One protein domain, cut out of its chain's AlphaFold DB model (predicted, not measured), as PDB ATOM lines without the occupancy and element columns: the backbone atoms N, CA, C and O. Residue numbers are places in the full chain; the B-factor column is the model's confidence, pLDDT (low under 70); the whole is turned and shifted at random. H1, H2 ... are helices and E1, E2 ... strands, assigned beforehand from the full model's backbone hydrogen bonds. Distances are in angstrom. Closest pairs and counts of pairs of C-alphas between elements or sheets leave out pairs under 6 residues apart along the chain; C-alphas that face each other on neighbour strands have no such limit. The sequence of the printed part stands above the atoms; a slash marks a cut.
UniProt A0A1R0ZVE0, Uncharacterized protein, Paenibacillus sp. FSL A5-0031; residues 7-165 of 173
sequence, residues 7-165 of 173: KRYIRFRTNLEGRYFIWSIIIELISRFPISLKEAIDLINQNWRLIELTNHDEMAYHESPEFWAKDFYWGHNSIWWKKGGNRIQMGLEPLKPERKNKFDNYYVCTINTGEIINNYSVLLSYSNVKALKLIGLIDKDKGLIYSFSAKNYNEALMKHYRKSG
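What this domain is: This is residues 7 to 165 of the 173 residues of an uncharacterized protein of Paenibacillus sp. FSL A5-0031 (UniProt A0A1R0ZVE0). What does the model look like? A small sheet of three strands, E2 E1 E3, has H7 over one face and H6 over the other, and a cluster of crossed helices, H1, H2 and H4, packs on it through residues 20 to 32 of H1. H5 lies far out on a loop and touches no helix. What is it built of, and how large? The 159 printed residues, with named elements in the order H1 H2 H3 H4 H5 E1 E2 H6 E3 H7, are of mixed class, helices and strands, and the sheet is antiparallel. The whole is compact, with a radius of gyration of the C-alphas of 16.4 A and spans of 49 by 42 by 26 A.

How they stand to each other: How is the sheet paired? Inner strand E1, residues 104 to 112, bends by 50 degrees at residue 108. It forms a hairpin with antiparallel E2, residues 119 to 125, with N 107 and O 124 within hydrogen-bond range at 2.8 A. E3, residues 144 to 150, is antiparallel on the other side, with N 106 and O 148 at 2.8 A. Which helices are on it? H7, residues 153 to 163, and H6, residues 126 to 134, are on opposite faces, three layers with helices on both faces, at heights of 8.8 A and 8.3 A over the sheet. E2, H6 and E3 form a split strand-helix-strand unit, its two strands running the same way with E1 between them, and its crossover is right-handed. H1, residues 16 to 32, is on the sheet too, its closest C-alphas to E2 being Ser 31 and Leu 124, 5.6 A. How do the helices meet? The hub H2, residues 37 to 47, touches H1 at Ile 26 and Ala 40, closest C-alphas 5.8 A, at a steep tilt of 62 degrees. H4, residues 65 to 74, touches H1 at Ile 25 and Pro 65, closest C-alphas 4.5 A. Every O i to N i+4 pair is within hydrogen-bond range in H1, H2, H4, H6 and H7.

Where its parts are: Where are the anchors? H1 begins at C-alpha 16 (164.023, 220.237, 146.868) and is 24.8 A long; H7 ends at C-alpha 163 (155.508, 186.108, 152.035). Where are the small helices? H3, residues 59 to 62, is near H1, and H5 is residues 84 to 89.

The domain as a whole: Which links are long? H2 to H3 and H5 to E1 are long, and the printed part has no cut. Where is confidence low? Residue 7, residues 114 to 119 and residues 140 to 142 are under 70.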
ATOM      1  N   LYS A   7     172.873 217.442 149.803       63.69
ATOM      2  CA  LYS A   7     173.713 218.549 149.333       63.69
ATOM      3  C   LYS A   7     175.210 218.226 149.446       63.69
ATOM      4  O   LYS A   7     176.014 218.841 148.764       63.69
ATOM      5  N   ARG A   8     175.584 217.273 150.311       76.94
ATOM      6  CA  ARG A   8     176.970 216.813 150.470       76.94
ATOM      7  C   ARG A   8     177.384 215.731 149.470       76.94
ATOM      8  O   ARG A   8     178.577 215.528 149.293       76.94
ATOM      9  N   TYR A   9     176.432 215.031 148.859       84.38
ATOM     10  CA  TYR A   9     176.696 213.859 148.021       84.38
ATOM     11  C   TYR A   9     176.427 214.108 146.537       84.38
ATOM     12  O   TYR A   9     177.130 213.543 145.702       84.38
ATOM     13  N   ILE A  10     175.451 214.955 146.208       90.56
ATOM     14  CA  ILE A  10     175.119 215.317 144.828       90.56
ATOM     15  C   ILE A  10     175.972 216.497 144.379       90.56
ATOM     16  O   ILE A  10     176.048 217.515 145.066       90.56
ATOM     17  N   ARG A  11     176.634 216.331 143.232       92.62
ATOM     18  CA  ARG A  11     177.651 217.256 142.703       92.62
ATOM     19  C   ARG A  11     177.124 218.211 141.632       92.62
ATOM     20  O   ARG A  11     177.904 218.983 141.086       92.62
ATOM     21  N   PHE A  12     175.826 218.174 141.352       91.38
ATOM     22  CA  PHE A  12     175.143 219.080 140.433       91.38
ATOM     23  C   PHE A  12     174.014 219.834 141.144       91.38
ATOM     24  O   PHE A  12     173.662 219.534 142.291       91.38
ATOM     25  N   ARG A  13     173.489 220.883 140.504       91.38
ATOM     26  CA  ARG A  13     172.488 221.760 141.123       91.38
ATOM     27  C   ARG A  13     171.122 221.092 141.147       91.38
ATOM     28  O   ARG A  13     170.667 220.557 140.146       91.38
ATOM     29  N   THR A  14     170.458 221.158 142.298       90.94
ATOM     30  CA  THR A  14     169.138 220.554 142.513       90.94
ATOM     31  C   THR A  14     168.307 221.396 143.479       90.94
ATOM     32  O   THR A  14     168.825 221.822 144.526       90.94
ATOM     33  N   ASN A  15     167.017 221.567 143.201       89.75
ATOM     34  CA  ASN A  15     166.042 222.120 144.143       89.75
ATOM     35  C   ASN A  15     165.634 221.052 145.198       89.75
ATOM     36  O   ASN A  15     166.406 220.132 145.489       89.75
ATOM     37  N   LEU A  16     164.498 221.220 145.883       85.88
ATOM     38  CA  LEU A  16     164.023 220.237 146.868       85.88
ATOM     39  C   LEU A  16     163.368 219.013 146.208       85.88
ATOM     40  O   LEU A  16     163.625 217.890 146.627       85.88
ATOM     41  N   GLU A  17     162.561 219.237 145.181       87.38
ATOM     42  CA  GLU A  17     161.880 218.193 144.413       87.38
ATOM     43  C   GLU A  17     162.884 217.283 143.697       87.38
ATOM     44  O   GLU A  17     162.884 216.075 143.916       87.38
ATOM     45  N   GLY A  18     163.851 217.858 142.977       89.94
ATOM     46  CA  GLY A  18     164.923 217.106 142.327       89.94
ATOM     47  C   GLY A  18     165.735 216.264 143.309       89.94
ATOM     48  O   GLY A  18     166.201 215.179 142.970       89.94
ATOM     49  N   ARG A  19     165.851 216.697 144.572       88.06
ATOM     50  CA  ARG A  19     166.459 215.878 145.631       88.06
ATOM     51  C   ARG A  19     165.613 214.658 145.988       88.06
ATOM     52  O   ARG A  19     166.178 213.585 146.183       88.06
ATOM     53  N   TYR A  20     164.297 214.808 146.090       86.69
ATOM     54  CA  TYR A  20     163.395 213.679 146.331       86.69
ATOM     55  C   TYR A  20     163.395 212.708 145.154       86.69
ATOM     56  O   TYR A  20     163.518 211.502 145.360       86.69
ATOM     57  N   PHE A  21     163.404 213.233 143.931       89.94
ATOM     58  CA  PHE A  21     163.503 212.425 142.724       89.94
ATOM     59  C   PHE A  21     164.809 211.618 142.665       89.94
ATOM     60  O   PHE A  21     164.788 210.401 142.472       89.94
ATOM     61  N   ILE A  22     165.950 212.257 142.948       91.81
ATOM     62  CA  ILE A  22     167.248 211.572 143.060       91.81
ATOM     63  C   ILE A  22     167.216 210.490 144.138       91.81
ATOM     64  O   ILE A  22     167.783 209.416 143.936       91.81
ATOM     65  N   TRP A  23     166.564 210.737 145.278       89.94
ATOM     66  CA  TRP A  23     166.426 209.699 146.294       89.94
ATOM     67  C   TRP A  23     165.677 208.489 145.773       89.94
ATOM     68  O   TRP A  23     166.158 207.372 145.965       89.94
ATOM     69  N   SER A  24     164.567 208.700 145.076       89.81
ATOM     70  CA  SER A  24     163.820 207.611 144.457       89.81
ATOM     71  C   SER A  24     164.709 206.802 143.504       89.81
ATOM     72  O   SER A  24     164.734 205.576 143.602       89.81
ATOM     73  N   ILE A  25     165.539 207.460 142.681       93.62
ATOM     74  CA  ILE A  25     166.483 206.772 141.776       93.62
ATOM     75  C   ILE A  25     167.530 205.968 142.556       93.62
ATOM     76  O   ILE A  25     167.807 204.819 142.217       93.62
ATOM     77  N   ILE A  26     168.107 206.538 143.620       93.25
ATOM     78  CA  ILE A  26     169.084 205.838 144.471       93.25
ATOM     79  C   ILE A  26     168.475 204.566 145.056       93.25
ATOM     80  O   ILE A  26     169.141 203.531 145.077       93.25
ATOM     81  N   ILE A  27     167.225 204.630 145.519       91.00
ATOM     82  CA  ILE A  27     166.530 203.467 146.070       91.00
ATOM     83  C   ILE A  27     166.286 202.401 144.999       91.00
ATOM     84  O   ILE A  27     166.537 201.221 145.257       91.00
ATOM     85  N   GLU A  28     165.857 202.790 143.800       92.50
ATOM     86  CA  GLU A  28     165.711 201.862 142.671       92.50
ATOM     87  C   GLU A  28     167.050 201.194 142.324       92.50
ATOM     88  O   GLU A  28     167.122 199.972 142.179       92.50
ATOM     89  N   LEU A  29     168.139 201.966 142.298       93.75
ATOM     90  CA  LEU A  29     169.481 201.469 142.010       93.75
ATOM     91  C   LEU A  29     169.936 200.390 143.003       93.75
ATOM     92  O   LEU A  29     170.287 199.279 142.608       93.75
ATOM     93  N   ILE A  30     169.916 200.696 144.301       92.75
ATOM     94  CA  ILE A  30     170.464 199.796 145.331       92.75
ATOM     95  C   ILE A  30     169.532 198.634 145.694       92.75
ATOM     96  O   ILE A  30     169.960 197.695 146.370       92.75
ATOM     97  N   SER A  31     168.251 198.724 145.323       88.88
ATOM     98  CA  SER A  31     167.297 197.630 145.504       88.88
ATOM     99  C   SER A  31     167.351 196.650 144.339       88.88
ATOM    100  O   SER A  31     167.233 195.454 144.575       88.88
ATOM    101  N   ARG A  32     167.585 197.106 143.104       88.81
ATOM    102  CA  ARG A  32     167.582 196.231 141.920       88.81
ATOM    103  C   ARG A  32     168.954 195.705 141.548       88.81
ATOM    104  O   ARG A  32     169.063 194.580 141.058       88.81
ATOM    105  N   PHE A  33     170.003 196.482 141.778       91.00
ATOM    106  CA  PHE A  33     171.343 196.153 141.310       91.00
ATOM    107  C   PHE A  33     172.278 195.824 142.478       91.00
ATOM    108  O   PHE A  33     172.077 196.305 143.594       91.00
ATOM    109  N   PRO A  34     173.309 194.988 142.259       89.88
ATOM    110  CA  PRO A  34     174.267 194.583 143.284       89.88
ATOM    111  C   PRO A  34     175.294 195.692 143.562       89.88
ATOM    112  O   PRO A  34     176.495 195.438 143.565       89.88
ATOM    113  N   ILE A  35     174.820 196.917 143.787       92.75
ATOM    114  CA  ILE A  35     175.647 198.088 144.066       92.75
ATOM    115  C   ILE A  35     175.300 198.687 145.431       92.75
ATOM    116  O   ILE A  35     174.188 198.574 145.956       92.75
ATOM    117  N   SER A  36     176.297 199.313 146.032       92.69
ATOM    118  CA  SER A  36     176.191 200.038 147.290       92.69
ATOM    119  C   SER A  36     175.565 201.419 147.097       92.69
ATOM    120  O   SER A  36     175.578 201.989 146.005       92.69
ATOM    121  N   LEU A  37     175.100 202.021 148.196       92.44
ATOM    122  CA  LEU A  37     174.677 203.428 148.215       92.44
ATOM    123  C   LEU A  37     175.738 204.375 147.628       92.44
ATOM    124  O   LEU A  37     175.394 205.311 146.911       92.44
ATOM    125  N   LYS A  38     177.022 204.139 147.926       93.44
ATOM    126  CA  LYS A  38     178.114 204.973 147.410       93.44
ATOM    127  C   LYS A  38     178.211 204.868 145.887       93.44
ATOM    128  O   LYS A  38     178.269 205.894 145.223       93.44
ATOM    129  N   GLU A  39     178.206 203.650 145.353       96.00
ATOM    130  CA  GLU A  39     178.256 203.411 143.904       96.00
ATOM    131  C   GLU A  39     177.035 204.002 143.194       96.00
ATOM    132  O   GLU A  39     177.189 204.626 142.151       96.00
ATOM    133  N   ALA A  40     175.839 203.896 143.784       96.06
ATOM    134  CA  ALA A  40     174.634 204.520 143.240       96.06
ATOM    135  C   ALA A  40     174.754 206.054 143.161       96.06
ATOM    136  O   ALA A  40     174.425 206.652 142.138       96.06
ATOM    137  N   ILE A  41     175.268 206.697 144.214       95.12
ATOM    138  CA  ILE A  41     175.530 208.146 144.227       95.12
ATOM    139  C   ILE A  41     176.573 208.525 143.167       95.12
ATOM    140  O   ILE A  41     176.402 209.521 142.461       95.12
ATOM    141  N   ASP A  42     177.654 207.749 143.055       95.94
ATOM    142  CA  ASP A  42     178.715 207.994 142.078       95.94
ATOM    143  C   ASP A  42     178.188 207.857 140.635       95.94
ATOM    144  O   ASP A  42     178.469 208.730 139.812       95.94
ATOM    145  N   LEU A  43     177.350 206.849 140.348       96.81
ATOM    146  CA  LEU A  43     176.692 206.667 139.046       96.81
ATOM    147  C   LEU A  43     175.814 207.861 138.667       96.81
ATOM    148  O   LEU A  43     175.925 208.368 137.551       96.81
ATOM    149  N   ILE A  44     174.968 208.337 139.584       96.12
ATOM    150  CA  ILE A  44     174.104 209.498 139.326       96.12
ATOM    151  C   ILE A  44     174.958 210.740 139.062       96.12
ATOM    152  O   ILE A  44     174.757 211.434 138.069       96.12
ATOM    153  N   ASN A  45     175.959 211.000 139.909       95.88
ATOM    154  CA  ASN A  45     176.863 212.134 139.724       95.88
ATOM    155  C   ASN A  45     177.620 212.077 138.394       95.88
ATOM    156  O   ASN A  45     177.881 213.123 137.810       95.88
ATOM    157  N   GLN A  46     177.998 210.886 137.930       95.69
ATOM    158  CA  GLN A  46     178.692 210.709 136.658       95.69
ATOM    159  C   GLN A  46     177.768 210.980 135.467       95.69
ATOM    160  O   GLN A  46     178.153 211.731 134.568       95.69
ATOM    161  N   ASN A  47     176.567 210.395 135.470       95.56
ATOM    162  CA  ASN A  47     175.618 210.499 134.361       95.56
ATOM    163  C   ASN A  47     174.991 211.896 134.258       95.56
ATOM    164  O   ASN A  47     174.777 212.398 133.159       95.56
ATOM    165  N   TRP A  48     174.760 212.563 135.388       95.12
ATOM    166  CA  TRP A  48     174.103 213.874 135.449       95.12
ATOM    167  C   TRP A  48     175.043 215.026 135.810       95.12
ATOM    168  O   TRP A  48     174.603 216.088 136.240       95.12
ATOM    169  N   ARG A  49     176.355 214.872 135.585       92.94
ATOM    170  CA  ARG A  49     177.356 215.908 135.918       92.94
ATOM    171  C   ARG A  49     177.120 217.269 135.241       92.94
ATOM    172  O   ARG A  49     177.656 218.264 135.713       92.94
ATOM    173  N   LEU A  50     176.393 217.291 134.119       90.50
ATOM    174  CA  LEU A  50     176.086 218.490 133.324       90.50
ATOM    175  C   LEU A  50     174.597 218.876 133.362       90.50
ATOM    176  O   LEU A  50     174.188 219.747 132.603       90.50
ATOM    177  N   ILE A  51     173.792 218.216 134.196       90.31
ATOM    178  CA  ILE A  51     172.355 218.489 134.318       90.31
ATOM    179  C   ILE A  51     172.103 219.338 135.565       90.31
ATOM    180  O   ILE A  51     172.788 219.195 136.576       90.31
ATOM    181  N   GLU A  52     171.097 220.206 135.508       90.94
ATOM    182  CA  GLU A  52     170.548 220.891 136.676       90.94
ATOM    183  C   GLU A  52     169.094 220.441 136.881       90.94
ATOM    184  O   GLU A  52     168.333 220.335 135.930       90.94
ATOM    185  N   LEU A  53     168.704 220.143 138.123       90.81
ATOM    186  CA  LEU A  53     167.323 219.802 138.492       90.81
ATOM    187  C   LEU A  53     166.721 220.930 139.319       90.81
ATOM    188  O   LEU A  53     166.494 220.796 140.528       90.81
ATOM    189  N   THR A  54     166.573 222.095 138.697       89.94
ATOM    190  CA  THR A  54     166.126 223.315 139.382       89.94
ATOM    191  C   THR A  54     164.726 223.764 138.987       89.94
ATOM    192  O   THR A  54     164.088 224.444 139.792       89.94
ATOM    193  N   ASN A  55     164.238 223.349 137.816       86.38
ATOM    194  CA  ASN A  55     162.879 223.604 137.334       86.38
ATOM    195  C   ASN A  55     162.022 222.320 137.376       86.38
ATOM    196  O   ASN A  55     162.587 221.247 137.525       86.38
ATOM    197  N   HIS A  56     160.692 222.418 137.282       74.50
ATOM    198  CA  HIS A  56     159.777 221.259 137.260       74.50
ATOM    199  C   HIS A  56     159.651 220.649 135.848       74.50
ATOM    200  O   HIS A  56     159.354 219.469 135.713       74.50
ATOM    201  N   ASP A  57     159.947 221.424 134.800       74.81
ATOM    202  CA  ASP A  57     159.842 220.995 133.392       74.81
ATOM    203  C   ASP A  57     161.148 220.393 132.834       74.81
ATOM    204  O   ASP A  57     161.370 220.355 131.624       74.81
ATOM    205  N   GLU A  58     162.066 219.963 133.702       82.44
ATOM    206  CA  GLU A  58     163.301 219.319 133.246       82.44
ATOM    207  C   GLU A  58     162.985 217.953 132.626       82.44
ATOM    208  O   GLU A  58     162.236 217.159 133.198       82.44
ATOM    209  N   MET A  59     163.641 217.617 131.506       84.94
ATOM    210  CA  MET A  59     163.479 216.322 130.819       84.94
ATOM    211  C   MET A  59     163.647 215.113 131.754       84.94
ATOM    212  O   MET A  59     163.054 214.063 131.524       84.94
ATOM    213  N   ALA A  60     164.418 215.267 132.833       89.25
ATOM    214  CA  ALA A  60     164.597 214.245 133.853       89.25
ATOM    215  C   ALA A  60     163.275 213.762 134.482       89.25
ATOM    216  O   ALA A  60     163.152 212.573 134.765       89.25
ATOM    217  N   TYR A  61     162.288 214.642 134.670       89.38
ATOM    218  CA  TYR A  61     161.020 214.297 135.327       89.38
ATOM    219  C   TYR A  61     160.003 213.620 134.401       89.38
ATOM    220  O   TYR A  61     158.999 213.098 134.880       89.38
ATOM    221  N   HIS A  62     160.255 213.587 133.088       91.12
ATOM    222  CA  HIS A  62     159.394 212.871 132.140       91.12
ATOM    223  C   HIS A  62     159.546 211.351 132.228       91.12
ATOM    224  O   HIS A  62     158.694 210.616 131.735       91.12
ATOM    225  N   GLU A  63     160.619 210.887 132.865       93.31
ATOM    226  CA  GLU A  63     160.918 209.475 133.040       93.31
ATOM    227  C   GLU A  63     160.832 209.064 134.509       93.31
ATOM    228  O   GLU A  63     161.012 209.859 135.430       93.31
ATOM    229  N   SER A  64     160.554 207.785 134.746       92.38
ATOM    230  CA  SER A  64     160.426 207.263 136.110       92.38
ATOM    231  C   SER A  64     161.787 207.075 136.803       92.38
ATOM    232  O   SER A  64     162.805 206.859 136.140       92.38
ATOM    233  N   PRO A  65     161.837 207.029 138.148       92.88
ATOM    234  CA  PRO A  65     163.053 206.644 138.859       92.88
ATOM    235  C   PRO A  65     163.592 205.263 138.455       92.88
ATOM    236  O   PRO A  65     164.805 205.061 138.391       92.88
ATOM    237  N   GLU A  66     162.697 204.320 138.137       92.50
ATOM    238  CA  GLU A  66     163.066 202.994 137.630       92.50
ATOM    239  C   GLU A  66     163.769 203.086 136.270       92.50
ATOM    240  O   GLU A  66     164.756 202.381 136.050       92.50
ATOM    241  N   PHE A  67     163.272 203.943 135.371       93.94
ATOM    242  CA  PHE A  67     163.897 204.191 134.073       93.94
ATOM    243  C   PHE A  67     165.340 204.659 134.269       93.94
ATOM    244  O   PHE A  67     166.263 204.017 133.770       93.94
ATOM    245  N   TRP A  68     165.548 205.708 135.070       95.75
ATOM    246  CA  TRP A  68     166.885 206.264 135.293       95.75
ATOM    247  C   TRP A  68     167.828 205.285 135.981       95.75
ATOM    248  O   TRP A  68     168.997 205.206 135.619       95.75
ATOM    249  N   ALA A  69     167.338 204.483 136.928       95.12
ATOM    250  CA  ALA A  69     168.160 203.459 137.562       95.12
ATOM    251  C   ALA A  69     168.686 202.432 136.542       95.12
ATOM    252  O   ALA A  69     169.861 202.063 136.586       95.12
ATOM    253  N   LYS A  70     167.839 201.991 135.604       94.25
ATOM    254  CA  LYS A  70     168.232 201.070 134.527       94.25
ATOM    255  C   LYS A  70     169.181 201.731 133.533       94.25
ATOM    256  O   LYS A  70     170.192 201.126 133.176       94.25
ATOM    257  N   ASP A  71     168.876 202.964 133.140       95.50
ATOM    258  CA  ASP A  71     169.685 203.728 132.195       95.50
ATOM    259  C   ASP A  71     171.085 204.020 132.751       95.50
ATOM    260  O   ASP A  71     172.072 203.824 132.050       95.50
ATOM    261  N   PHE A  72     171.208 204.356 134.038       95.75
ATOM    262  CA  PHE A  72     172.511 204.569 134.673       95.75
ATOM    263  C   PHE A  72     173.298 203.285 134.897       95.75
ATOM    264  O   PHE A  72     174.523 203.308 134.785       95.75
ATOM    265  N   TYR A  73     172.631 202.186 135.258       95.19
ATOM    266  CA  TYR A  73     173.323 200.938 135.571       95.19
ATOM    267  C   TYR A  73     173.812 200.213 134.314       95.19
ATOM    268  O   TYR A  73     174.969 199.800 134.257       95.19
ATOM    269  N   TRP A  74     172.950 200.055 133.305       92.62
ATOM    270  CA  TRP A  74     173.313 199.352 132.071       92.62
ATOM    271  C   TRP A  74     173.855 200.280 130.979       92.62
ATOM    272  O   TRP A  74     174.521 199.812 130.058       92.62
ATOM    273  N   GLY A  75     173.588 201.583 131.070       92.56
ATOM    274  CA  GLY A  75     173.889 202.553 130.023       92.56
ATOM    275  C   GLY A  75     172.829 202.556 128.922       92.56
ATOM    276  O   GLY A  75     172.305 201.508 128.534       92.56
ATOM    277  N   HIS A  76     172.560 203.730 128.356       87.50
ATOM    278  CA  HIS A  76     171.561 203.918 127.298       87.50
ATOM    279  C   HIS A  76     171.747 202.973 126.093       87.50
ATOM    280  O   HIS A  76     170.797 202.388 125.575       87.50
ATOM    281  N   ASN A  77     173.001 202.728 125.702       88.56
ATOM    282  CA  ASN A  77     173.351 201.892 124.548       88.56
ATOM    283  C   ASN A  77     173.141 200.381 124.771       88.56
ATOM    284  O   ASN A  77     173.301 199.600 123.838       88.56
ATOM    285  N   SER A  78     172.779 199.950 125.984       87.94
ATOM    286  CA  SER A  78     172.487 198.538 126.286       87.94
ATOM    287  C   SER A  78     171.117 198.065 125.788       87.94
ATOM    288  O   SER A  78     170.817 196.863 125.842       87.94
ATOM    289  N   ILE A  79     170.278 199.003 125.317       91.19
ATOM    290  CA  ILE A  79     168.919 198.747 124.823       91.19
ATOM    291  C   ILE A  79     168.116 197.972 125.882       91.19
ATOM    292  O   ILE A  79     167.454 196.967 125.607       91.19
ATOM    293  N   TRP A  80     168.229 198.404 127.140       90.62
ATOM    294  CA  TRP A  80     167.702 197.672 128.291       90.62
ATOM    295  C   TRP A  80     166.167 197.531 128.278       90.62
ATOM    296  O   TRP A  80     165.594 196.674 128.952       90.62
ATOM    297  N   TRP A  81     165.477 198.356 127.488       90.12
ATOM    298  CA  TRP A  81     164.030 198.287 127.279       90.12
ATOM    299  C   TRP A  81     163.590 197.106 126.394       90.12
ATOM    300  O   TRP A  81     162.400 196.789 126.345       90.12
ATOM    301  N   LYS A  82     164.512 196.423 125.698       90.06
ATOM    302  CA  LYS A  82     164.230 195.178 124.962       90.06
ATOM    303  C   LYS A  82     164.506 193.972 125.861       90.06
ATOM    304  O   LYS A  82     165.619 193.814 126.354       90.06
ATOM    305  N   LYS A  83     163.500 193.107 126.031       85.19
ATOM    306  CA  LYS A  83     163.518 191.939 126.933       85.19
ATOM    307  C   LYS A  83     163.209 190.635 126.191       85.19
ATOM    308  O   LYS A  83     162.584 190.668 125.124       85.19
ATOM    309  N   GLY A  84     163.585 189.496 126.777       84.50
ATOM    310  CA  GLY A  84     163.164 188.167 126.329       84.50
ATOM    311  C   GLY A  84     163.493 187.867 124.863       84.50
ATOM    312  O   GLY A  84     164.588 188.156 124.385       84.50
ATOM    313  N   GLY A  85     162.530 187.298 124.129       87.00
ATOM    314  CA  GLY A  85     162.723 186.868 122.738       87.00
ATOM    315  C   GLY A  85     163.209 187.977 121.799       87.00
ATOM    316  O   GLY A  85     164.083 187.726 120.976       87.00
ATOM    317  N   ASN A  86     162.731 189.215 121.974       89.31
ATOM    318  CA  ASN A  86     163.180 190.361 121.173       89.31
ATOM    319  C   ASN A  86     164.671 190.646 121.379       89.31
ATOM    320  O   ASN A  86     165.378 190.978 120.435       89.31
ATOM    321  N   ARG A  87     165.157 190.503 122.615       91.62
ATOM    322  CA  ARG A  87     166.565 190.716 122.950       91.62
ATOM    323  C   ARG A  87     167.457 189.636 122.330       91.62
ATOM    324  O   ARG A  87     168.478 189.963 121.733       91.62
ATOM    325  N   ILE A  88     167.010 188.378 122.396       89.94
ATOM    326  CA  ILE A  88     167.683 187.223 121.777       89.94
ATOM    327  C   ILE A  88     167.766 187.391 120.254       89.94
ATOM    328  O   ILE A  88     168.832 187.198 119.677       89.94
ATOM    329  N   GLN A  89     166.674 187.801 119.601       93.62
ATOM    330  CA  GLN A  89     166.648 188.042 118.150       93.62
ATOM    331  C   GLN A  89     167.625 189.140 117.710       93.62
ATOM    332  O   GLN A  89     168.160 189.079 116.608       93.62
ATOM    333  N   MET A  90     167.872 190.126 118.571       92.56
ATOM    334  CA  MET A  90     168.823 191.210 118.321       92.56
ATOM    335  C   MET A  90     170.278 190.834 118.652       92.56
ATOM    336  O   MET A  90     171.156 191.682 118.520       92.56
ATOM    337  N   GLY A  91     170.546 189.601 119.104       92.31
ATOM    338  CA  GLY A  91     171.891 189.160 119.489       92.31
ATOM    339  C   GLY A  91     172.451 189.890 120.715       92.31
ATOM    340  O   GLY A  91     173.662 190.041 120.837       92.31
ATOM    341  N   LEU A  92     171.580 190.390 121.597       89.56
ATOM    342  CA  LEU A  92     171.975 191.156 122.778       89.56
ATOM    343  C   LEU A  92     172.121 190.249 124.011       89.56
ATOM    344  O   LEU A  92     171.263 189.406 124.279       89.56
ATOM    345  N   GLU A  93     173.164 190.490 124.808       86.00
ATOM    346  CA  GLU A  93     173.444 189.761 126.055       86.00
ATOM    347  C   GLU A  93     172.329 189.921 127.099       86.00
ATOM    348  O   GLU A  93     171.847 191.042 127.261       86.00
ATOM    349  N   PRO A  94     171.938 188.884 127.863       84.06
ATOM    350  CA  PRO A  94     170.867 188.971 128.862       84.06
ATOM    351  C   PRO A  94     171.050 190.101 129.890       84.06
ATOM    352  O   PRO A  94     172.155 190.347 130.375       84.06
ATOM    353  N   LEU A  95     169.955 190.751 130.300       84.56
ATOM    354  CA  LEU A  95     169.991 191.836 131.297       84.56
ATOM    355  C   LEU A  95     169.913 191.290 132.718       84.56
ATOM    356  O   LEU A  95     168.926 191.477 133.430       84.56
ATOM    357  N   LYS A  96     170.968 190.607 133.150       82.06
ATOM    358  CA  LYS A  96     171.044 190.064 134.508       82.06
ATOM    359  C   LYS A  96     172.167 190.741 135.278       82.06
ATOM    360  O   LYS A  96     173.324 190.601 134.889       82.06
ATOM    361  N   PRO A  97     171.861 191.463 136.371       80.62
ATOM    362  CA  PRO A  97     172.900 191.984 137.239       80.62
ATOM    363  C   PRO A  97     173.677 190.807 137.832       80.62
ATOM    364  O   PRO A  97     173.078 189.889 138.398       80.62
ATOM    365  N   GLU A  98     175.002 190.823 137.737       74.56
ATOM    366  CA  GLU A  98     175.816 189.762 138.321       74.56
ATOM    367  C   GLU A  98     175.809 189.886 139.856       74.56
ATOM    368  O   GLU A  98     176.566 190.651 140.459       74.56
ATOM    369  N   ARG A  99     174.906 189.156 140.520       82.06
ATOM    370  CA  ARG A  99     174.806 189.150 141.985       82.06
ATOM    371  C   ARG A  99     175.685 188.038 142.553       82.06
ATOM    372  O   ARG A  99     175.352 186.859 142.449       82.06
ATOM    373  N   LYS A 100     176.792 188.404 143.204       78.75
ATOM    374  CA  LYS A 100     177.635 187.431 143.919       78.75
ATOM    375  C   LYS A 100     176.829 186.739 145.018       78.75
ATOM    376  O   LYS A 100     176.120 187.394 145.784       78.75
ATOM    377  N   ASN A 101     176.983 185.421 145.130       81.44
ATOM    378  CA  ASN A 101     176.453 184.678 146.266       81.44
ATOM    379  C   ASN A 101     177.140 185.166 147.540       81.44
ATOM    380  O   ASN A 101     178.336 184.962 147.738       81.44
ATOM    381  N   LYS A 102     176.369 185.831 148.395       80.19
ATOM    382  CA  LYS A 102     176.807 186.317 149.692       80.19
ATOM    383  C   LYS A 102     175.671 186.102 150.673       80.19
ATOM    384  O   LYS A 102     174.609 186.719 150.551       80.19
ATOM    385  N   PHE A 103     175.923 185.224 151.640       86.25
ATOM    386  CA  PHE A 103     175.009 185.044 152.751       86.25
ATOM    387  C   PHE A 103     174.924 186.356 153.531       86.25
ATOM    388  O   PHE A 103     175.942 186.876 153.990       86.25
ATOM    389  N   ASP A 104     173.724 186.913 153.621       89.31
ATOM    390  CA  ASP A 104     173.470 188.195 154.274       89.31
ATOM    391  C   ASP A 104     172.040 188.212 154.830       89.31
ATOM    392  O   ASP A 104     171.203 187.355 154.509       89.31
ATOM    393  N   ASN A 105     171.766 189.209 155.662       91.81
ATOM    394  CA  ASN A 105     170.421 189.566 156.062       91.81
ATOM    395  C   ASN A 105     169.881 190.629 155.105       91.81
ATOM    396  O   ASN A 105     170.482 191.688 154.905       91.81
ATOM    397  N   TYR A 106     168.720 190.336 154.538       91.38
ATOM    398  CA  TYR A 106     167.981 191.223 153.657       91.38
ATOM    399  C   TYR A 106     166.741 191.709 154.386       91.38
ATOM    400  O   TYR A 106     166.036 190.926 155.020       91.38
ATOM    401  N   TYR A 107     166.474 192.998 154.308       91.75
ATOM    402  CA  TYR A 107     165.440 193.666 155.074       91.75
ATOM    403  C   TYR A 107     164.443 194.282 154.114       91.75
ATOM    404  O   TYR A 107     164.837 194.916 153.136       91.75
ATOM    405  N   VAL A 108     163.163 194.108 154.412       90.25
ATOM    406  CA  VAL A 108     162.096 194.852 153.756       90.25
ATOM    407  C   VAL A 108     161.841 196.106 154.572       90.25
ATOM    408  O   VAL A 108     161.485 196.018 155.751       90.25
ATOM    409  N   CYS A 109     162.057 197.259 153.950       87.88
ATOM    410  CA  CYS A 109     161.981 198.554 154.604       87.88
ATOM    411  C   CYS A 109     160.993 199.488 153.914       87.88
ATOM    412  O   CYS A 109     160.939 199.521 152.687       87.88
ATOM    413  N   THR A 110     160.288 200.297 154.701       83.81
ATOM    414  CA  THR A 110     159.559 201.462 154.191       83.81
ATOM    415  C   THR A 110     160.538 202.617 154.067       83.81
ATOM    416  O   THR A 110     161.214 202.965 155.043       83.81
ATOM    417  N   ILE A 111     160.615 203.214 152.881       79.31
ATOM    418  CA  ILE A 111     161.441 204.398 152.648       79.31
ATOM    419  C   ILE A 111     160.547 205.608 152.450       79.31
ATOM    420  O   ILE A 111     159.538 205.535 151.759       79.31
ATOM    421  N   ASN A 112     160.942 206.715 153.075       73.69
ATOM    422  CA  ASN A 112     160.322 208.010 152.866       73.69
ATOM    423  C   ASN A 112     161.290 208.878 152.060       73.69
ATOM    424  O   ASN A 112     162.285 209.381 152.590       73.69
ATOM    425  N   THR A 113     161.009 209.029 150.769       70.19
ATOM    426  CA  THR A 113     161.805 209.884 149.882       70.19
ATOM    427  C   THR A 113     161.427 211.361 149.993       70.19
ATOM    428  O   THR A 113     162.174 212.192 149.491       70.19
ATOM    429  N   GLY A 114     160.357 211.710 150.718       63.72
ATOM    430  CA  GLY A 114     159.896 213.082 150.945       63.72
ATOM    431  C   GLY A 114     158.674 213.494 150.121       63.72
ATOM    432  O   GLY A 114     158.090 214.538 150.407       63.72
ATOM    433  N   GLU A 115     158.245 212.673 149.159       58.09
ATOM    434  CA  GLU A 115     156.963 212.830 148.465       58.09
ATOM    435  C   GLU A 115     155.835 212.148 149.249       58.09
ATOM    436  O   GLU A 115     155.970 211.011 149.702       58.09
ATOM    437  N   ILE A 116     154.693 212.829 149.379       44.44
ATOM    438  CA  ILE A 116     153.518 212.400 150.165       44.44
ATOM    439  C   ILE A 116     152.938 211.049 149.683       44.44
ATOM    440  O   ILE A 116     152.198 210.402 150.421       44.44
ATOM    441  N   ILE A 117     153.298 210.588 148.480       44.31
ATOM    442  CA  ILE A 117     152.642 209.473 147.780       44.31
ATOM    443  C   ILE A 117     153.479 208.174 147.789       44.31
ATOM    444  O   ILE A 117     152.947 207.102 147.521       44.31
ATOM    445  N   ASN A 118     154.760 208.209 148.173       51.72
ATOM    446  CA  ASN A 118     155.688 207.107 147.892       51.72
ATOM    447  C   ASN A 118     156.289 206.462 149.155       51.72
ATOM    448  O   ASN A 118     157.503 206.367 149.306       51.72
ATOM    449  N   ASN A 119     155.438 205.949 150.051       62.19
ATOM    450  CA  ASN A 119     155.864 204.926 151.015       62.19
ATOM    451  C   ASN A 119     155.859 203.565 150.308       62.19
ATOM    452  O   ASN A 119     154.851 202.859 150.324       62.19
ATOM    453  N   TYR A 120     156.972 203.187 149.686       72.12
ATOM    454  CA  TYR A 120     157.115 201.864 149.079       72.12
ATOM    455  C   TYR A 120     158.045 200.975 149.906       72.12
ATOM    456  O   TYR A 120     158.974 201.431 150.580       72.12
ATOM    457  N   SER A 121     157.722 199.682 149.902       82.25
ATOM    458  CA  SER A 121     158.495 198.647 150.581       82.25
ATOM    459  C   SER A 121     159.589 198.153 149.650       82.25
ATOM    460  O   SER A 121     159.291 197.664 148.562       82.25
ATOM    461  N   VAL A 122     160.845 198.241 150.080       87.62
ATOM    462  CA  VAL A 122     161.994 197.770 149.295       87.62
ATOM    463  C   VAL A 122     162.788 196.721 150.048       87.62
ATOM    464  O   VAL A 122     162.970 196.819 151.261       87.62
ATOM    465  N   LEU A 123     163.286 195.724 149.318       91.12
ATOM    466  CA  LEU A 123     164.199 194.715 149.841       91.12
ATOM    467  C   LEU A 123     165.648 195.186 149.669       91.12
ATOM    468  O   LEU A 123     166.089 195.441 148.549       91.12
ATOM    469  N   LEU A 124     166.399 195.265 150.766       90.62
ATOM    470  CA  LEU A 124     167.772 195.775 150.796       90.62
ATOM    471  C   LEU A 124     168.696 194.881 151.621       90.62
ATOM    472  O   LEU A 124     168.275 194.288 152.610       90.62
ATOM    473  N   SER A 125     169.981 194.829 151.264       90.69
ATOM    474  CA  SER A 125     171.003 194.197 152.111       90.69
ATOM    475  C   SER A 125     171.199 194.966 153.423       90.69
ATOM    476  O   SER A 125     170.973 196.180 153.483       90.69
ATOM    477  N   TYR A 126     171.700 194.292 154.463       89.69
ATOM    478  CA  TYR A 126     172.037 194.922 155.745       89.69
ATOM    479  C   TYR A 126     172.913 196.169 155.575       89.69
ATOM    480  O   TYR A 126     172.668 197.210 156.189       89.69
ATOM    481  N   SER A 127     173.930 196.072 154.714       89.75
ATOM    482  CA  SER A 127     174.866 197.171 154.458       89.75
ATOM    483  C   SER A 127     174.173 198.415 153.885       89.75
ATOM    484  O   SER A 127     174.420 199.520 154.372       89.75
ATOM    485  N   ASN A 128     173.241 198.235 152.943       90.94
ATOM    486  CA  ASN A 128     172.459 199.330 152.371       90.94
ATOM    487  C   ASN A 128     171.483 199.918 153.399       90.94
ATOM    488  O   ASN A 128     171.411 201.137 153.531       90.94
ATOM    489  N   VAL A 129     170.819 199.091 154.216       90.12
ATOM    490  CA  VAL A 129     169.961 199.585 155.312       90.12
ATOM    491  C   VAL A 129     170.755 200.434 156.300       90.12
ATOM    492  O   VAL A 129     170.322 201.528 156.668       90.12
ATOM    493  N   LYS A 130     171.932 199.957 156.725       90.12
ATOM    494  CA  LYS A 130     172.810 200.698 157.640       90.12
ATOM    495  C   LYS A 130     173.209 202.043 157.035       90.12
ATOM    496  O   LYS A 130     173.129 203.059 157.725       90.12
ATOM    497  N   ALA A 131     173.588 202.061 155.758       90.00
ATOM    498  CA  ALA A 131     173.962 203.280 155.054       90.00
ATOM    499  C   ALA A 131     172.793 204.279 154.968       90.00
ATOM    500  O   ALA A 131     172.961 205.442 155.330       90.00
ATOM    501  N   LEU A 132     171.593 203.823 154.596       88.00
ATOM    502  CA  LEU A 132     170.395 204.665 154.514       88.00
ATOM    503  C   LEU A 132     169.938 205.206 155.877       88.00
ATOM    504  O   LEU A 132     169.508 206.358 155.970       88.00
ATOM    505  N   LYS A 133     170.059 204.417 156.954       87.19
ATOM    506  CA  LYS A 133     169.790 204.884 158.327       87.19
ATOM    507  C   LYS A 133     170.760 205.988 158.755       87.19
ATOM    508  O   LYS A 133     170.346 206.930 159.429       87.19
ATOM    509  N   LEU A 134     172.036 205.895 158.365       86.50
ATOM    510  CA  LEU A 134     173.044 206.918 158.679       86.50
ATOM    511  C   LEU A 134     172.732 208.265 158.016       86.50
ATOM    512  O   LEU A 134     172.999 209.307 158.613       86.50
ATOM    513  N   ILE A 135     172.135 208.248 156.822       82.25
ATOM    514  CA  ILE A 135     171.730 209.465 156.101       82.25
ATOM    515  C   ILE A 135     170.268 209.872 156.347       82.25
ATOM    516  O   ILE A 135     169.812 210.876 155.804       82.25
ATOM    517  N   GLY A 136     169.546 209.130 157.193       79.25
ATOM    518  CA  GLY A 136     168.200 209.476 157.652       79.25
ATOM    519  C   GLY A 136     167.068 209.217 156.654       79.25
ATOM    520  O   GLY A 136     166.027 209.851 156.787       79.25
ATOM    521  N   LEU A 137     167.255 208.320 155.677       79.81
ATOM    522  CA  LEU A 137     166.193 207.928 154.729       79.81
ATOM    523  C   LEU A 137     165.326 206.771 155.209       79.81
ATOM    524  O   LEU A 137     164.184 206.621 154.783       79.81
ATOM    525  N   ILE A 138     165.878 205.953 156.095       81.25
ATOM    526  CA  ILE A 138     165.124 204.938 156.815       81.25
ATOM    527  C   ILE A 138     164.983 205.442 158.242       81.25
ATOM    528  O   ILE A 138     165.989 205.677 158.921       81.25
ATOM    529  N   ASP A 139     163.737 205.597 158.689       73.62
ATOM    530  CA  ASP A 139     163.441 205.871 160.091       73.62
ATOM    531  C   ASP A 139     164.052 204.751 160.947       73.62
ATOM    532  O   ASP A 139     163.862 203.558 160.676       73.62
ATOM    533  N   LYS A 140     164.830 205.137 161.964       69.50
ATOM    534  CA  LYS A 140     165.552 204.195 162.821       69.50
ATOM    535  C   LYS A 140     164.607 203.204 163.497       69.50
ATOM    536  O   LYS A 140     164.996 202.035 163.601       69.50
ATOM    537  N   ASP A 141     163.396 203.656 163.828       66.69
ATOM    538  CA  ASP A 141     162.447 202.964 164.703       66.69
ATOM    539  C   ASP A 141     161.196 202.465 163.960       66.69
ATOM    540  O   ASP A 141     160.483 201.605 164.469       66.69
ATOM    541  N   LYS A 142     160.928 202.970 162.746       67.62
ATOM    542  CA  LYS A 142     159.699 202.652 161.984       67.62
ATOM    543  C   LYS A 142     159.929 202.107 160.577       67.62
ATOM    544  O   LYS A 142     158.981 201.707 159.910       67.62
ATOM    545  N   GLY A 143     161.174 202.097 160.108       72.00
ATOM    546  CA  GLY A 143     161.476 201.768 158.720       72.00
ATOM    547  C   GLY A 143     161.590 200.278 158.417       72.00
ATOM    548  O   GLY A 143     161.675 199.933 157.247       72.00
ATOM    549  N   LEU A 144     161.629 199.387 159.414       83.19
ATOM    550  CA  LEU A 144     161.805 197.950 159.188       83.19
ATOM    551  C   LEU A 144     160.480 197.190 159.305       83.19
ATOM    552  O   LEU A 144     159.852 197.224 160.356       83.19
ATOM    553  N   ILE A 145     160.117 196.441 158.260       85.69
ATOM    554  CA  ILE A 145     158.912 195.604 158.245       85.69
ATOM    555  C   ILE A 145     159.252 194.168 158.668       85.69
ATOM    556  O   ILE A 145     158.665 193.629 159.602       85.69
ATOM    557  N   TYR A 146     160.216 193.533 157.994       90.50
ATOM    558  CA  TYR A 146     160.737 192.200 158.334       90.50
ATOM    559  C   TYR A 146     162.073 191.936 157.632       90.50
ATOM    560  O   TYR A 146     162.530 192.741 156.820       90.50
ATOM    561  N   SER A 147     162.713 190.803 157.934       92.81
ATOM    562  CA  SER A 147     163.985 190.409 157.321       92.81
ATOM    563  C   SER A 147     164.052 188.923 156.970       92.81
ATOM    564  O   SER A 147     163.268 188.118 157.474       92.81
ATOM    565  N   PHE A 148     164.998 188.576 156.098       92.06
ATOM    566  CA  PHE A 148     165.331 187.216 155.696       92.06
ATOM    567  C   PHE A 148     166.843 187.023 155.716       92.06
ATOM    568  O   PHE A 148     167.575 187.813 155.123       92.06
ATOM    569  N   SER A 149     167.308 185.919 156.291       93.81
ATOM    570  CA  SER A 149     168.650 185.411 156.002       93.81
ATOM    571  C   SER A 149     168.592 184.571 154.720       93.81
ATOM    572  O   SER A 149     167.714 183.707 154.571       93.81
ATOM    573  N   ALA A 150     169.478 184.842 153.766       92.44
ATOM    574  CA  ALA A 150     169.492 184.171 152.464       92.44
ATOM    575  C   ALA A 150     170.909 184.115 151.884       92.44
ATOM    576  O   ALA A 150     171.734 184.978 152.184       92.44
ATOM    577  N   LYS A 151     171.192 183.124 151.027       90.56
ATOM    578  CA  LYS A 151     172.514 182.940 150.395       90.56
ATOM    579  C   LYS A 151     172.832 184.012 149.357       90.56
ATOM    580  O   LYS A 151     173.997 184.201 149.017       90.56
ATOM    581  N   ASN A 152     171.805 184.666 148.823       88.44
ATOM    582  CA  ASN A 152     171.908 185.768 147.877       88.44
ATOM    583  C   ASN A 152     170.596 186.568 147.839       88.44
ATOM    584  O   ASN A 152     169.582 186.183 148.429       88.44
ATOM    585  N   TYR A 153     170.629 187.680 147.105       88.25
ATOM    586  CA  TYR A 153     169.485 188.568 146.930       88.25
ATOM    587  C   TYR A 153     168.297 187.874 146.241       88.25
ATOM    588  O   TYR A 153     167.162 188.068 146.660       88.25
ATOM    589  N   ASN A 154     168.533 187.017 145.239       88.31
ATOM    590  CA  ASN A 154     167.458 186.333 144.497       88.31
ATOM    591  C   ASN A 154     166.654 185.404 145.412       88.31
ATOM    592  O   ASN A 154     165.428 185.357 145.341       88.31
ATOM    593  N   GLU A 155     167.333 184.689 146.308       90.75
ATOM    594  CA  GLU A 155     166.693 183.844 147.309       90.75
ATOM    595  C   GLU A 155     165.896 184.687 148.319       90.75
ATOM    596  O   GLU A 155     164.767 184.328 148.663       90.75
ATOM    597  N   ALA A 156     166.436 185.827 148.764       91.75
ATOM    598  CA  ALA A 156     165.699 186.753 149.623       91.75
ATOM    599  C   ALA A 156     164.455 187.326 148.924       91.75
ATOM    600  O   ALA A 156     163.389 187.402 149.534       91.75
ATOM    601  N   LEU A 157     164.559 187.662 147.637       89.56
ATOM    602  CA  LEU A 157     163.452 188.180 146.839       89.56
ATOM    603  C   LEU A 157     162.372 187.118 146.617       89.56
ATOM    604  O   LEU A 157     161.189 187.390 146.794       89.56
ATOM    605  N   MET A 158     162.770 185.875 146.349       90.88
ATOM    606  CA  MET A 158     161.855 184.732 146.311       90.88
ATOM    607  C   MET A 158     161.108 184.539 147.636       90.88
ATOM    608  O   MET A 158     159.898 184.308 147.637       90.88
ATOM    609  N   LYS A 159     161.809 184.646 148.774       93.31
ATOM    610  CA  LYS A 159     161.191 184.591 150.110       93.31
ATOM    611  C   LYS A 159     160.217 185.753 150.327       93.31
ATOM    612  O   LYS A 159     159.119 185.528 150.838       93.31
ATOM    613  N   HIS A 160     160.585 186.960 149.898       92.06
ATOM    614  CA  HIS A 160     159.730 188.143 149.954       92.06
ATOM    615  C   HIS A 160     158.440 187.960 149.145       92.06
ATOM    616  O   HIS A 160     157.360 188.095 149.712       92.06
ATOM    617  N   TYR A 161     158.534 187.557 147.875       91.19
ATOM    618  CA  TYR A 161     157.374 187.342 146.999       91.19
ATOM    619  C   TYR A 161     156.398 186.312 147.568       91.19
ATOM    620  O   TYR A 161     155.188 186.546 147.589       91.19
ATOM    621  N   ARG A 162     156.923 185.200 148.096       91.56
ATOM    622  CA  ARG A 162     156.107 184.176 148.760       91.56
ATOM    623  C   ARG A 162     155.393 184.731 149.989       91.56
ATOM    624  O   ARG A 162     154.201 184.494 150.144       91.56
ATOM    625  N   LYS A 163     156.097 185.489 150.837       91.50
ATOM    626  CA  LYS A 163     155.508 186.108 152.035       91.50
ATOM    627  C   LYS A 163     154.435 187.145 151.681       91.50
ATOM    628  O   LYS A 163     153.446 187.237 152.397       91.50
ATOM    629  N   SER A 164     154.620 187.894 150.594       87.75
ATOM    630  CA  SER A 164     153.663 188.898 150.111       87.75
ATOM    631  C   SER A 164     152.472 188.306 149.343       87.75
ATOM    632  O   SER A 164     151.567 189.047 148.976       87.75
ATOM    633  N   GLY A 165     152.457 186.996 149.066       89.62
ATOM    634  CA  GLY A 165     151.404 186.357 148.270       89.62
ATOM    635  C   GLY A 165     151.494 186.628 146.762       89.62
ATOM    636  O   GLY A 165     150.559 186.320 146.032       89.62
TER     637      GLY A 165